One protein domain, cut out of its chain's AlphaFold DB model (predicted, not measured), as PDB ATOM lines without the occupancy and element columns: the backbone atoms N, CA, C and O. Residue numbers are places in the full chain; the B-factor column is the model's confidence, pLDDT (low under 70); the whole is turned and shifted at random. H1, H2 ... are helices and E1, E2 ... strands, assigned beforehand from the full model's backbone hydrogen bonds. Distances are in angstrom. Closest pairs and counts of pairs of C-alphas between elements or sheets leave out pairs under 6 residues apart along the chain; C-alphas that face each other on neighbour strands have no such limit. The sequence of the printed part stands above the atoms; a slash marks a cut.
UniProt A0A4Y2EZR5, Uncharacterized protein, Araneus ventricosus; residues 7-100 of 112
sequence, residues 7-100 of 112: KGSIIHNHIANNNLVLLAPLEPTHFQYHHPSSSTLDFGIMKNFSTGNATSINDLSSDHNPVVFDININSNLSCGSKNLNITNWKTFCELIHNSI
ATOM      1  N   LYS A   7      13.446  60.153  47.089       92.81
ATOM      2  CA  LYS A   7      13.758  59.485  45.818       92.81
ATOM      3  C   LYS A   7      13.936  57.976  46.004       92.81
ATOM      4  O   LYS A   7      13.390  57.202  45.223       92.81
ATOM      5  N   GLY A   8      14.632  57.567  47.068       91.31
ATOM      6  CA  GLY A   8      14.813  56.158  47.422       91.31
ATOM      7  C   GLY A   8      13.481  55.462  47.698       91.31
ATOM      8  O   GLY A   8      13.236  54.380  47.173       91.31
ATOM      9  N   SER A   9      12.574  56.119  48.426       94.25
ATOM     10  CA  SER A   9      11.229  55.593  48.691       94.25
ATOM     11  C   SER A   9      10.393  55.424  47.419       94.25
ATOM     12  O   SER A   9       9.709  54.415  47.271       94.25
ATOM     13  N   ILE A  10      10.457  56.374  46.477       95.62
ATOM     14  CA  ILE A  10       9.748  56.273  45.189       95.62
ATOM     15  C   ILE A  10      10.255  55.070  44.385       95.62
ATOM     16  O   ILE A  10       9.449  54.277  43.897       95.62
ATOM     17  N   ILE A  11      11.578  54.910  44.282       94.69
ATOM     18  CA  ILE A  11      12.204  53.792  43.562       94.69
ATOM     19  C   ILE A  11      11.848  52.460  44.231       94.69
ATOM     20  O   ILE A  11      11.378  51.545  43.559       94.69
ATOM     21  N   HIS A  12      11.985  52.374  45.556       93.25
ATOM     22  CA  HIS A  12      11.627  51.189  46.335       93.25
ATOM     23  C   HIS A  12      10.164  50.778  46.114       93.25
ATOM     24  O   HIS A  12       9.878  49.617  45.820       93.25
ATOM     25  N   ASN A  13       9.235  51.733  46.189       95.31
ATOM     26  CA  ASN A  13       7.815  51.466  45.975       95.31
ATOM     27  C   ASN A  13       7.533  51.003  44.542       95.31
ATOM     28  O   ASN A  13       6.733  50.093  44.337       95.31
ATOM     29  N   HIS A  14       8.200  51.588  43.542       94.81
ATOM     30  CA  HIS A  14       8.059  51.145  42.157       94.81
ATOM     31  C   HIS A  14       8.523  49.695  41.971       94.81
ATOM     32  O   HIS A  14       7.820  48.916  41.327       94.81
ATOM     33  N   ILE A  15       9.661  49.322  42.562       93.19
ATOM     34  CA  ILE A  15      10.211  47.960  42.508       93.19
ATOM     35  C   ILE A  15       9.234  46.961  43.137       93.19
ATOM     36  O   ILE A  15       8.859  45.983  42.487       93.19
ATOM     37  N   ALA A  16       8.758  47.255  44.352       91.31
ATOM     38  CA  ALA A  16       7.818  46.404  45.076       91.31
ATOM     39  C   ALA A  16       6.490  46.226  44.317       91.31
ATOM     40  O   ALA A  16       6.007  45.107  44.159       91.31
ATOM     41  N   ASN A  17       5.932  47.311  43.776       94.94
ATOM     42  CA  ASN A  17       4.631  47.286  43.101       94.94
ATOM     43  C   ASN A  17       4.657  46.594  41.727       94.94
ATOM     44  O   ASN A  17       3.605  46.203  41.228       94.94
ATOM     45  N   ASN A  18       5.827  46.457  41.095       90.38
ATOM     46  CA  ASN A  18       5.959  45.911  39.737       90.38
ATOM     47  C   ASN A  18       6.615  44.523  39.686       90.38
ATOM     48  O   ASN A  18       6.939  44.047  38.593       90.38
ATOM     49  N   ASN A  19       6.790  43.869  40.842       88.31
ATOM     50  CA  ASN A  19       7.460  42.572  40.966       88.31
ATOM     51  C   ASN A  19       8.854  42.578  40.302       88.31
ATOM     52  O   ASN A  19       9.176  41.731  39.463       88.31
ATOM     53  N   LEU A  20       9.639  43.609  40.626       89.00
ATOM     54  CA  LEU A  20      11.023  43.777  40.190       89.00
ATOM     55  C   LEU A  20      11.976  43.383  41.322       89.00
ATOM     56  O   LEU A  20      11.605  43.389  42.493       89.00
ATOM     57  N   VAL A  21      13.220  43.082  40.967       88.50
ATOM     58  CA  VAL A  21      14.292  42.749  41.911       88.50
ATOM     59  C   VAL A  21      15.307  43.884  41.938       88.50
ATOM     60  O   VAL A  21      15.733  44.360  40.884       88.50
ATOM     61  N   LEU A  22      15.685  44.313  43.142       91.12
ATOM     62  CA  LEU A  22      16.786  45.246  43.377       91.12
ATOM     63  C   LEU A  22      18.074  44.456  43.615       91.12
ATOM     64  O   LEU A  22      18.101  43.566  44.463       91.12
ATOM     65  N   LEU A  23      19.137  44.827  42.914       92.44
ATOM     66  CA  LEU A  23      20.488  44.329  43.136       92.44
ATOM     67  C   LEU A  23      21.403  45.508  43.425       92.44
ATOM     68  O   LEU A  23      21.700  46.299  42.536       92.44
ATOM     69  N   ALA A  24      21.833  45.633  44.672       93.75
ATOM     70  CA  ALA A  24      22.744  46.680  45.109       93.75
ATOM     71  C   ALA A  24      23.941  46.036  45.815       93.75
ATOM     72  O   ALA A  24      23.753  45.038  46.520       93.75
ATOM     73  N   PRO A  25      25.161  46.560  45.629       95.56
ATOM     74  CA  PRO A  25      26.301  46.101  46.399       95.56
ATOM     75  C   PRO A  25      26.124  46.483  47.871       95.56
ATOM     76  O   PRO A  25      25.573  47.537  48.194       95.56
ATOM     77  N   LEU A  26      26.593  45.610  48.762       93.00
ATOM     78  CA  LEU A  26      26.620  45.895  50.201       93.00
ATOM     79  C   LEU A  26      27.626  47.002  50.531       93.00
ATOM     80  O   LEU A  26      27.400  47.794  51.442       93.00
ATOM     81  N   GLU A  27      28.712  47.060  49.764       94.38
ATOM     82  CA  GLU A  27      29.728  48.096  49.886       94.38
ATOM     83  C   GLU A  27      29.302  49.381  49.160       94.38
ATOM     84  O   GLU A  27      28.673  49.304  48.096       94.38
ATOM     85  N   PRO A  28      29.666  50.568  49.679       94.12
ATOM     86  CA  PRO A  28      29.341  51.831  49.035       94.12
ATOM     87  C   PRO A  28      29.905  51.940  47.617       94.12
ATOM     88  O   PRO A  28      30.964  51.392  47.294       94.12
ATOM     89  N   THR A  29      29.201  52.684  46.772       95.19
ATOM     90  CA  THR A  29      29.590  52.903  45.370       95.19
ATOM     91  C   THR A  29      30.085  54.312  45.121       95.19
ATOM     92  O   THR A  29      30.741  54.540  44.121       95.19
ATOM     93  N   HIS A  30      29.809  55.250  46.024       94.06
ATOM     94  CA  HIS A  30      30.207  56.642  45.898       94.06
ATOM     95  C   HIS A  30      30.868  57.136  47.186       94.06
ATOM     96  O   HIS A  30      30.326  56.952  48.285       94.06
ATOM     97  N   PHE A  31      32.018  57.789  47.035       91.81
ATOM     98  CA  PHE A  31      32.868  58.308  48.099       91.81
ATOM     99  C   PHE A  31      33.202  59.771  47.816       91.81
ATOM    100  O   PHE A  31      33.918  60.091  46.873       91.81
ATOM    101  N   GLN A  32      32.706  60.680  48.654       87.62
ATOM    102  CA  GLN A  32      32.979  62.104  48.468       87.62
ATOM    103  C   GLN A  32      34.433  62.448  48.824       87.62
ATOM    104  O   GLN A  32      34.939  62.047  49.869       87.62
ATOM    105  N   TYR A  33      35.082  63.282  48.006       80.12
ATOM    106  CA  TYR A  33      36.474  63.700  48.230       80.12
ATOM    107  C   TYR A  33      36.694  64.525  49.507       80.12
ATOM    108  O   TYR A  33      37.774  64.488  50.094       80.12
ATOM    109  N   HIS A  34      35.697  65.311  49.920       79.75
ATOM    110  CA  HIS A  34      35.856  66.323  50.975       79.75
ATOM    111  C   HIS A  34      35.048  66.038  52.242       79.75
ATOM    112  O   HIS A  34      35.193  66.748  53.238       79.75
ATOM    113  N   HIS A  35      34.227  64.987  52.233       75.00
ATOM    114  CA  HIS A  35      33.444  64.560  53.385       75.00
ATOM    115  C   HIS A  35      33.510  63.037  53.510       75.00
ATOM    116  O   HIS A  35      33.348  62.347  52.509       75.00
ATOM    117  N   PRO A  36      33.686  62.481  54.721       74.25
ATOM    118  CA  PRO A  36      33.806  61.037  54.926       74.25
ATOM    119  C   PRO A  36      32.454  60.303  54.823       74.25
ATOM    120  O   PRO A  36      32.210  59.333  55.536       74.25
ATOM    121  N   SER A  37      31.544  60.773  53.971       85.31
ATOM    122  CA  SER A  37      30.275  60.107  53.706       85.31
ATOM    123  C   SER A  37      30.406  59.207  52.488       85.31
ATOM    124  O   SER A  37      30.669  59.684  51.380       85.31
ATOM    125  N   SER A  38      30.163  57.921  52.700       90.75
ATOM    126  CA  SER A  38      29.998  56.940  51.640       90.75
ATOM    127  C   SER A  38      28.516  56.622  51.450       90.75
ATOM    128  O   SER A  38      27.718  56.672  52.390       90.75
ATOM    129  N   SER A  39      28.123  56.342  50.211       92.56
ATOM    130  CA  SER A  39      26.739  56.011  49.868       92.56
ATOM    131  C   SER A  39      26.672  54.986  48.744       92.56
ATOM    132  O   SER A  39      27.497  55.016  47.833       92.56
ATOM    133  N   THR A  40      25.651  54.135  48.763       93.62
ATOM    134  CA  THR A  40      25.309  53.248  47.643       93.62
ATOM    135  C   THR A  40      24.251  53.930  46.786       93.62
ATOM    136  O   THR A  40      23.088  54.024  47.181       93.62
ATOM    137  N   LEU A  41      24.666  54.456  45.635       93.25
ATOM    138  CA  LEU A  41      23.786  55.146  44.682       93.25
ATOM    139  C   LEU A  41      23.653  54.385  43.361       93.25
ATOM    140  O   LEU A  41      22.705  54.629  42.616       93.25
ATOM    141  N   ASP A  42      24.558  53.442  43.113       94.44
ATOM    142  CA  ASP A  42      24.630  52.649  41.895       94.44
ATOM    143  C   ASP A  42      24.097  51.236  42.175       94.44
ATOM    144  O   ASP A  42      24.595  50.514  43.041       94.44
ATOM    145  N   PHE A  43      23.031  50.850  41.474       94.19
ATOM    146  CA  PHE A  43      22.324  49.584  41.672       94.19
ATOM    147  C   PHE A  43      21.607  49.152  40.386       94.19
ATOM    148  O   PHE A  43      21.301  49.964  39.514       94.19
ATOM    149  N   GLY A  44      21.310  47.861  40.279       92.31
ATOM    150  CA  GLY A  44      20.524  47.270  39.203       92.31
ATOM    151  C   GLY A  44      19.060  47.070  39.600       92.31
ATOM    152  O   GLY A  44      18.756  46.663  40.721       92.31
ATOM    153  N   ILE A  45      18.143  47.306  38.659       92.25
ATOM    154  CA  ILE A  45      16.730  46.911  38.765       92.25
ATOM    155  C   ILE A  45      16.448  45.876  37.681       92.25
ATOM    156  O   ILE A  45      16.675  46.128  36.498       92.25
ATOM    157  N   MET A  46      15.938  44.715  38.074       87.12
ATOM    158  CA  MET A  46      15.801  43.557  37.193       87.12
ATOM    159  C   MET A  46      14.375  43.012  37.178       87.12
ATOM    160  O   MET A  46      13.642  43.094  38.162       87.12
ATOM    161  N   LYS A  47      13.972  42.430  36.043       86.44
ATOM    162  CA  LYS A  47      12.659  41.801  35.853       86.44
ATOM    163  C   LYS A  47      12.825  40.384  35.324       86.44
ATOM    164  O   LYS A  47      13.554  40.179  34.363       86.44
ATOM    165  N   ASN A  48      12.068  39.440  35.883       78.12
ATOM    166  CA  ASN A  48      12.107  38.014  35.521       78.12
ATOM    167  C   ASN A  48      13.448  37.307  35.809       78.12
ATOM    168  O   ASN A  48      13.721  36.273  35.210       78.12
ATOM    169  N   PHE A  49      14.256  37.832  36.728       74.94
ATOM    170  CA  PHE A  49      15.439  37.154  37.258       74.94
ATOM    171  C   PHE A  49      15.240  36.972  38.756       74.94
ATOM    172  O   PHE A  49      14.785  37.905  39.415       74.94
ATOM    173  N   SER A  50      15.527  35.784  39.285       68.25
ATOM    174  CA  SER A  50      15.302  35.492  40.707       68.25
ATOM    175  C   SER A  50      16.541  35.691  41.564       68.25
ATOM    176  O   SER A  50      16.401  35.901  42.765       68.25
ATOM    177  N   THR A  51      17.740  35.608  40.983       69.62
ATOM    178  CA  THR A  51      18.986  35.604  41.757       69.62
ATOM    179  C   THR A  51      20.128  36.271  41.004       69.62
ATOM    180  O   THR A  51      20.360  35.977  39.828       69.62
ATOM    181  N   GLY A  52      20.891  37.087  41.717       81.75
ATOM    182  CA  GLY A  52      22.173  37.619  41.282       81.75
ATOM    183  C   GLY A  52      22.927  38.199  42.473       81.75
ATOM    184  O   GLY A  52      22.374  38.254  43.571       81.75
ATOM    185  N   ASN A  53      24.161  38.629  42.244       90.94
ATOM    186  CA  ASN A  53      24.959  39.374  43.213       90.94
ATOM    187  C   ASN A  53      25.430  40.689  42.591       90.94
ATOM    188  O   ASN A  53      25.566  40.797  41.374       90.94
ATOM    189  N   ALA A  54      25.678  41.683  43.439       94.75
ATOM    190  CA  ALA A  54      26.276  42.949  43.048       94.75
ATOM    191  C   ALA A  54      27.465  43.234  43.965       94.75
ATOM    192  O   ALA A  54      27.359  43.088  45.185       94.75
ATOM    193  N   THR A  55      28.592  43.634  43.388       96.38
ATOM    194  CA  THR A  55      29.820  43.943  44.129       96.38
ATOM    195  C   THR A  55      30.390  45.277  43.665       96.38
ATOM    196  O   THR A  55      30.458  45.545  42.470       96.38
ATOM    197  N   SER A  56      30.750  46.135  44.620       96.12
ATOM    198  CA  SER A  56      31.452  47.397  44.364       96.12
ATOM    199  C   SER A  56      32.950  47.103  44.299       96.12
ATOM    200  O   SER A  56      33.470  46.412  45.178       96.12
ATOM    201  N   ILE A  57      33.638  47.592  43.268       95.38
ATOM    202  CA  ILE A  57      35.067  47.347  43.051       95.38
ATOM    203  C   ILE A  57      35.815  48.677  43.046       95.38
ATOM    204  O   ILE A  57      35.504  49.570  42.268       95.38
ATOM    205  N   ASN A  58      36.833  48.794  43.894       89.88
ATOM    206  CA  ASN A  58      37.704  49.966  43.962       89.88
ATOM    207  C   ASN A  58      38.889  49.830  42.986       89.88
ATOM    208  O   ASN A  58      40.016  49.578  43.408       89.88
ATOM    209  N   ASP A  59      38.610  49.910  41.683       81.81
ATOM    210  CA  ASP A  59      39.607  49.701  40.612       81.81
ATOM    211  C   ASP A  59      39.921  50.983  39.813       81.81
ATOM    212  O   ASP A  59      40.754  50.982  38.913       81.81
ATOM    213  N   LEU A  60      39.252  52.103  40.120       82.50
ATOM    214  CA  LEU A  60      39.361  53.357  39.369       82.50
ATOM    215  C   LEU A  60      39.627  54.551  40.288       82.50
ATOM    216  O   LEU A  60      39.255  54.558  41.453       82.50
ATOM    217  N   SER A  61      40.217  55.612  39.733       87.75
ATOM    218  CA  SER A  61      40.506  56.861  40.453       87.75
ATOM    219  C   SER A  61      39.304  57.811  40.580       87.75
ATOM    220  O   SER A  61      39.500  58.992  40.862       87.75
ATOM    221  N   SER A  62      38.089  57.348  40.277       91.06
ATOM    222  CA  SER A  62      36.864  58.147  40.402       91.06
ATOM    223  C   SER A  62      36.370  58.128  41.849       91.06
ATOM    224  O   SER A  62      36.649  57.201  42.599       91.06
ATOM    225  N   ASP A  63      35.554  59.110  42.217       91.94
ATOM    226  CA  ASP A  63      34.718  59.076  43.426       91.94
ATOM    227  C   ASP A  63      33.615  58.009  43.378       91.94
ATOM    228  O   ASP A  63      32.998  57.723  44.403       91.94
ATOM    229  N   HIS A  64      33.372  57.409  42.211       93.75
ATOM    230  CA  HIS A  64      32.494  56.262  42.047       93.75
ATOM    231  C   HIS A  64      33.293  54.977  41.812       93.75
ATOM    232  O   HIS A  64      34.107  54.889  40.891       93.75
ATOM    233  N   ASN A  65      32.980  53.948  42.594       94.69
ATOM    234  CA  ASN A  65      33.426  52.587  42.350       94.69
ATOM    235  C   ASN A  65      32.530  51.925  41.294       94.69
ATOM    236  O   ASN A  65      31.301  51.946  41.432       94.69
ATOM    237  N   PRO A  66      33.112  51.276  40.272       95.56
ATOM    238  CA  PRO A  66      32.382  50.357  39.413       95.56
ATOM    239  C   PRO A  66      31.596  49.302  40.196       95.56
ATOM    240  O   PRO A  66      32.067  48.781  41.208       95.56
ATOM    241  N   VAL A  67      30.425  48.934  39.675       95.56
ATOM    242  CA  VAL A  67      29.615  47.834  40.208       95.56
ATOM    243  C   VAL A  67      29.599  46.683  39.212       95.56
ATOM    244  O   VAL A  67      29.203  46.857  38.058       95.56
ATOM    245  N   VAL A  68      30.004  45.500  39.663       95.31
ATOM    246  CA  VAL A  68      29.918  44.254  38.899       95.31
ATOM    247  C   VAL A  68      28.685  43.476  39.331       95.31
ATOM    248  O   VAL A  68      28.446  43.282  40.524       95.31
ATOM    249  N   PHE A  69      27.908  43.033  38.343       92.50
ATOM    250  CA  PHE A  69      26.683  42.265  38.537       92.50
ATOM    251  C   PHE A  69      26.851  40.844  38.008       92.50
ATOM    252  O   PHE A  69      27.024  40.640  36.806       92.50
ATOM    253  N   ASP A  70      26.704  39.868  38.896       91.00
ATOM    254  CA  ASP A  70      26.658  38.455  38.538       91.00
ATOM    255  C   ASP A  70      25.201  38.021  38.409       91.00
ATOM    256  O   ASP A  70      24.465  37.946  39.397       91.00
ATOM    257  N   ILE A  71      24.766  37.744  37.181       86.44
ATOM    258  CA  ILE A  71      23.372  37.414  36.870       86.44
ATOM    259  C   ILE A  71      23.266  35.936  36.504       86.44
ATOM    260  O   ILE A  71      23.839  35.483  35.513       86.44
ATOM    261  N   ASN A  72      22.466  35.180  37.262       81.00
ATOM    262  CA  ASN A  72      22.201  33.785  36.933       81.00
ATOM    263  C   ASN A  72      21.059  33.659  35.911       81.00
ATOM    264  O   ASN A  72      19.875  33.644  36.266       81.00
ATOM    265  N   ILE A  73      21.433  33.496  34.642       75.12
ATOM    266  CA  ILE A  73      20.504  33.306  33.516       75.12
ATOM    267  C   ILE A  73      19.813  31.932  33.499       75.12
ATOM    268  O   ILE A  73      18.817  31.766  32.805       75.12
ATOM    269  N   ASN A  74      20.313  30.959  34.268       69.19
ATOM    270  CA  ASN A  74      19.776  29.595  34.329       69.19
ATOM    271  C   ASN A  74      18.772  29.404  35.471       69.19
ATOM    272  O   ASN A  74      18.255  28.303  35.670       69.19
ATOM    273  N   SER A  75      18.513  30.454  36.252       61.03
ATOM    274  CA  SER A  75      17.476  30.417  37.272       61.03
ATOM    275  C   SER A  75      16.116  30.278  36.577       61.03
ATOM    276  O   SER A  75      15.587  31.225  36.003       61.03
ATOM    277  N   ASN A  76      15.584  29.050  36.563       55.22
ATOM    278  CA  ASN A  76      14.285  28.684  35.994       55.22
ATOM    279  C   ASN A  76      13.145  29.369  36.765       55.22
ATOM    280  O   ASN A  76      12.363  28.734  37.468       55.22
ATOM    281  N   LEU A  77      13.012  30.683  36.633       55.94
ATOM    282  CA  LEU A  77      11.697  31.284  36.686       55.94
ATOM    283  C   LEU A  77      11.011  30.824  35.410       55.94
ATOM    284  O   LEU A  77      11.551  31.036  34.325       55.94
ATOM    285  N   SER A  78       9.848  30.182  35.520       51.00
ATOM    286  CA  SER A  78       9.002  29.916  34.360       51.00
ATOM    287  C   SER A  78       8.555  31.264  33.780       51.00
ATOM    288  O   SER A  78       7.458  31.761  34.037       51.00
ATOM    289  N   CYS A  79       9.437  31.921  33.037       52.75
ATOM    290  CA  CYS A  79       9.106  33.055  32.213       52.75
ATOM    291  C   CYS A  79       8.342  32.444  31.049       52.75
ATOM    292  O   CYS A  79       8.937  32.025  30.061       52.75
ATOM    293  N   GLY A  80       7.026  32.271  31.224       52.88
ATOM    294  CA  GLY A  80       6.163  31.782  30.158       52.88
ATOM    295  C   GLY A  80       6.450  32.625  28.930       52.88
ATOM    296  O   GLY A  80       6.286  33.835  29.032       52.88
ATOM    297  N   SER A  81       6.977  31.988  27.873       53.78
ATOM    298  CA  SER A  81       7.468  32.574  26.619       53.78
ATOM    299  C   SER A  81       6.989  34.010  26.417       53.78
ATOM    300  O   SER A  81       5.961  34.257  25.783       53.78
ATOM    301  N   LYS A  82       7.701  34.980  26.998       56.91
ATOM    302  CA  LYS A  82       7.400  36.381  26.741       56.91
ATOM    303  C   LYS A  82       8.079  36.675  25.425       56.91
ATOM    304  O   LYS A  82       9.293  36.514  25.328       56.91
ATOM    305  N   ASN A  83       7.284  37.059  24.427       56.69
ATOM    306  CA  ASN A  83       7.807  37.613  23.188       56.69
ATOM    307  C   ASN A  83       8.927  38.588  23.557       56.69
ATOM    308  O   ASN A  83       8.705  39.519  24.337       56.69
ATOM    309  N   LEU A  84      10.137  38.311  23.069       55.47
ATOM    310  CA  LEU A  84      11.251  39.240  23.163       55.47
ATOM    311  C   LEU A  84      10.843  40.454  22.335       55.47
ATOM    312  O   LEU A  84      11.068  40.512  21.129       55.47
ATOM    313  N   ASN A  85      10.165  41.400  22.977       65.06
ATOM    314  CA  ASN A  85       9.854  42.676  22.371       65.06
ATOM    315  C   ASN A  85      11.179  43.421  22.284       65.06
ATOM    316  O   ASN A  85      11.626  44.039  23.248       65.06
ATOM    317  N   ILE A  86      11.842  43.287  21.139       74.75
ATOM    318  CA  ILE A  86      13.028  44.064  20.818       74.75
ATOM    319  C   ILE A  86      12.590  45.525  20.793       74.75
ATOM    320  O   ILE A  86      11.727  45.917  20.003       74.75
ATOM    321  N   THR A  87      13.165  46.327  21.683       81.25
ATOM    322  CA  THR A  87      12.936  47.768  21.694       81.25
ATOM    323  C   THR A  87      13.388  48.349  20.359       81.25
ATOM    324  O   THR A  87      14.552  48.220  19.977       81.25
ATOM    325  N   ASN A  88      12.485  49.028  19.650       85.88
ATOM    326  CA  ASN A  88      12.872  49.855  18.516       85.88
ATOM    327  C   ASN A  88      13.582  51.108  19.047       85.88
ATOM    328  O   ASN A  88      12.940  52.093  19.421       85.88
ATOM    329  N   TRP A  89      14.914  51.051  19.096       84.38
ATOM    330  CA  TRP A  89      15.755  52.128  19.620       84.38
ATOM    331  C   TRP A  89      15.514  53.466  18.927       84.38
ATOM    332  O   TRP A  89      15.520  54.497  19.593       84.38
ATOM    333  N   LYS A  90      15.211  53.462  17.623       87.06
ATOM    334  CA  LYS A  90      14.899  54.690  16.886       87.06
ATOM    335  C   LYS A  90      13.648  55.365  17.448       87.06
ATOM    336  O   LYS A  90      13.699  56.534  17.818       87.06
ATOM    337  N   THR A  91      12.555  54.613  17.574       86.44
ATOM    338  CA  THR A  91      11.290  55.128  18.121       86.44
ATOM    339  C   THR A  91      11.448  55.590  19.565       86.44
ATOM    340  O   THR A  91      10.921  56.632  19.942       86.44
ATOM    341  N   PHE A  92      12.194  54.842  20.380       83.62
ATOM    342  CA  PHE A  92      12.459  55.230  21.762       83.62
ATOM    343  C   PHE A  92      13.224  56.560  21.851       83.62
ATOM    344  O   PHE A  92      12.801  57.459  22.577       83.62
ATOM    345  N   CYS A  93      14.303  56.723  21.082       83.94
ATOM    346  CA  CYS A  93      15.079  57.966  21.059       83.94
ATOM    347  C   CYS A  93      14.242  59.164  20.586       83.94
ATOM    348  O   CYS A  93      14.332  60.241  21.175       83.94
ATOM    349  N   GLU A  94      13.402  58.981  19.563       86.19
ATOM    350  CA  GLU A  94      12.475  60.014  19.083       86.19
ATOM    351  C   GLU A  94      11.465  60.418  20.168       86.19
ATOM    352  O   GLU A  94      11.268  61.610  20.414       86.19
ATOM    353  N   LEU A  95      10.870  59.442  20.863       87.81
ATOM    354  CA  LEU A  95       9.946  59.700  21.969       87.81
ATOM    355  C   LEU A  95      10.620  60.494  23.086       87.81
ATOM    356  O   LEU A  95      10.084  61.510  23.519       87.81
ATOM    357  N   ILE A  96      11.799  60.070  23.539       84.06
ATOM    358  CA  ILE A  96      12.518  60.731  24.633       84.06
ATOM    359  C   ILE A  96      12.941  62.155  24.253       84.06
ATOM    360  O   ILE A  96      12.811  63.066  25.070       84.06
ATOM    361  N   HIS A  97      13.394  62.377  23.017       81.06
ATOM    362  CA  HIS A  97      13.728  63.715  22.526       81.06
ATOM    363  C   HIS A  97      12.515  64.655  22.533       81.06
ATOM    364  O   HIS A  97      12.629  65.797  22.967       81.06
ATOM    365  N   ASN A  98      11.350  64.169  22.101       83.69
ATOM    366  CA  ASN A  98      10.142  64.990  22.009       83.69
ATOM    367  C   ASN A  98       9.439  65.193  23.360       83.69
ATOM    368  O   ASN A  98       8.738  66.184  23.546       83.69
ATOM    369  N   SER A  99       9.599  64.257  24.297       85.94
ATOM    370  CA  SER A  99       8.891  64.280  25.584       85.94
ATOM    371  C   SER A  99       9.576  65.153  26.638       85.94
ATOM    372  O   SER A  99       8.934  65.542  27.611       85.94
ATOM    373  N   ILE A 100      10.871  65.440  26.476       81.88
ATOM    374  CA  ILE A 100      11.679  66.163  27.465       81.88
ATOM    375  C   ILE A 100      12.209  67.460  26.832       81.88
ATOM    376  O   ILE A 100      13.136  67.411  26.017       81.88
TER     377      ILE A 100
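What this domain is: This is residues 7 to 100 of the 112 residues of an uncharacterized protein of Araneus ventricosus (UniProt A0A4Y2EZR5). Two small antiparallel hairpins, E1 with E2 and E3 with E4, sit side by side in the body; H1 packs on the first through its residues 11 to 16. The end of the printed part, residues 80 to 100 with H2, sticks out as a free arm. You have 94 residues, in the order H1, E1, E2, E3, E4, H2; the class is mixed, helices and strands, with only 38 residues in named elements. The whole is loose, with a radius of gyration of the C-alphas of 16.9 A and spans of 48 by 39 by 27 A.

Where its parts are: Find C-alpha 7 at (13.758, 59.485, 45.818); from there H1, residues 7 to 17, runs 15.5 A. E1 is residues 21 to 23, and E2 is residues 44 to 46. E3, residues 52 to 56, begins at C-alpha 52 (22.173, 37.619, 41.282) and runs 13.8 A; E4, residues 67 to 71, runs 12.6 A. H2, residues 89 to 99, runs 15.2 A to C-alpha 99 at (8.891, 64.280, 25.584).

How they stand to each other: The closest C-alphas of H1 and E1 are those of Ile 15 and Val 21, 6.6 A apart. In the hairpin E1 and E2, look at N 21 and O 46, 2.8 A apart. Between E1 and E3, the closest C-alphas are those of Leu 23 and Ala 54, 6.0 A. E2 and E3 are only just apart, their closest C-alphas at 8.2 A. In the hairpin E3 and E4, N 53 and O 70 are 2.9 A apart. H2 is apart from H1, E1, E2 and E3. In H1 and H2 every O i to N i+4 pair is within hydrogen-bond range.

The domain as a whole: The C-alphas farthest apart, those of His 34 and Ser 81, are 50.4 A from each other. The printed part has no cut; the long links are E1 to E2 and E4 to H2. Look for pLDDT under 70 at residues 50 to 51 and 74 to 85.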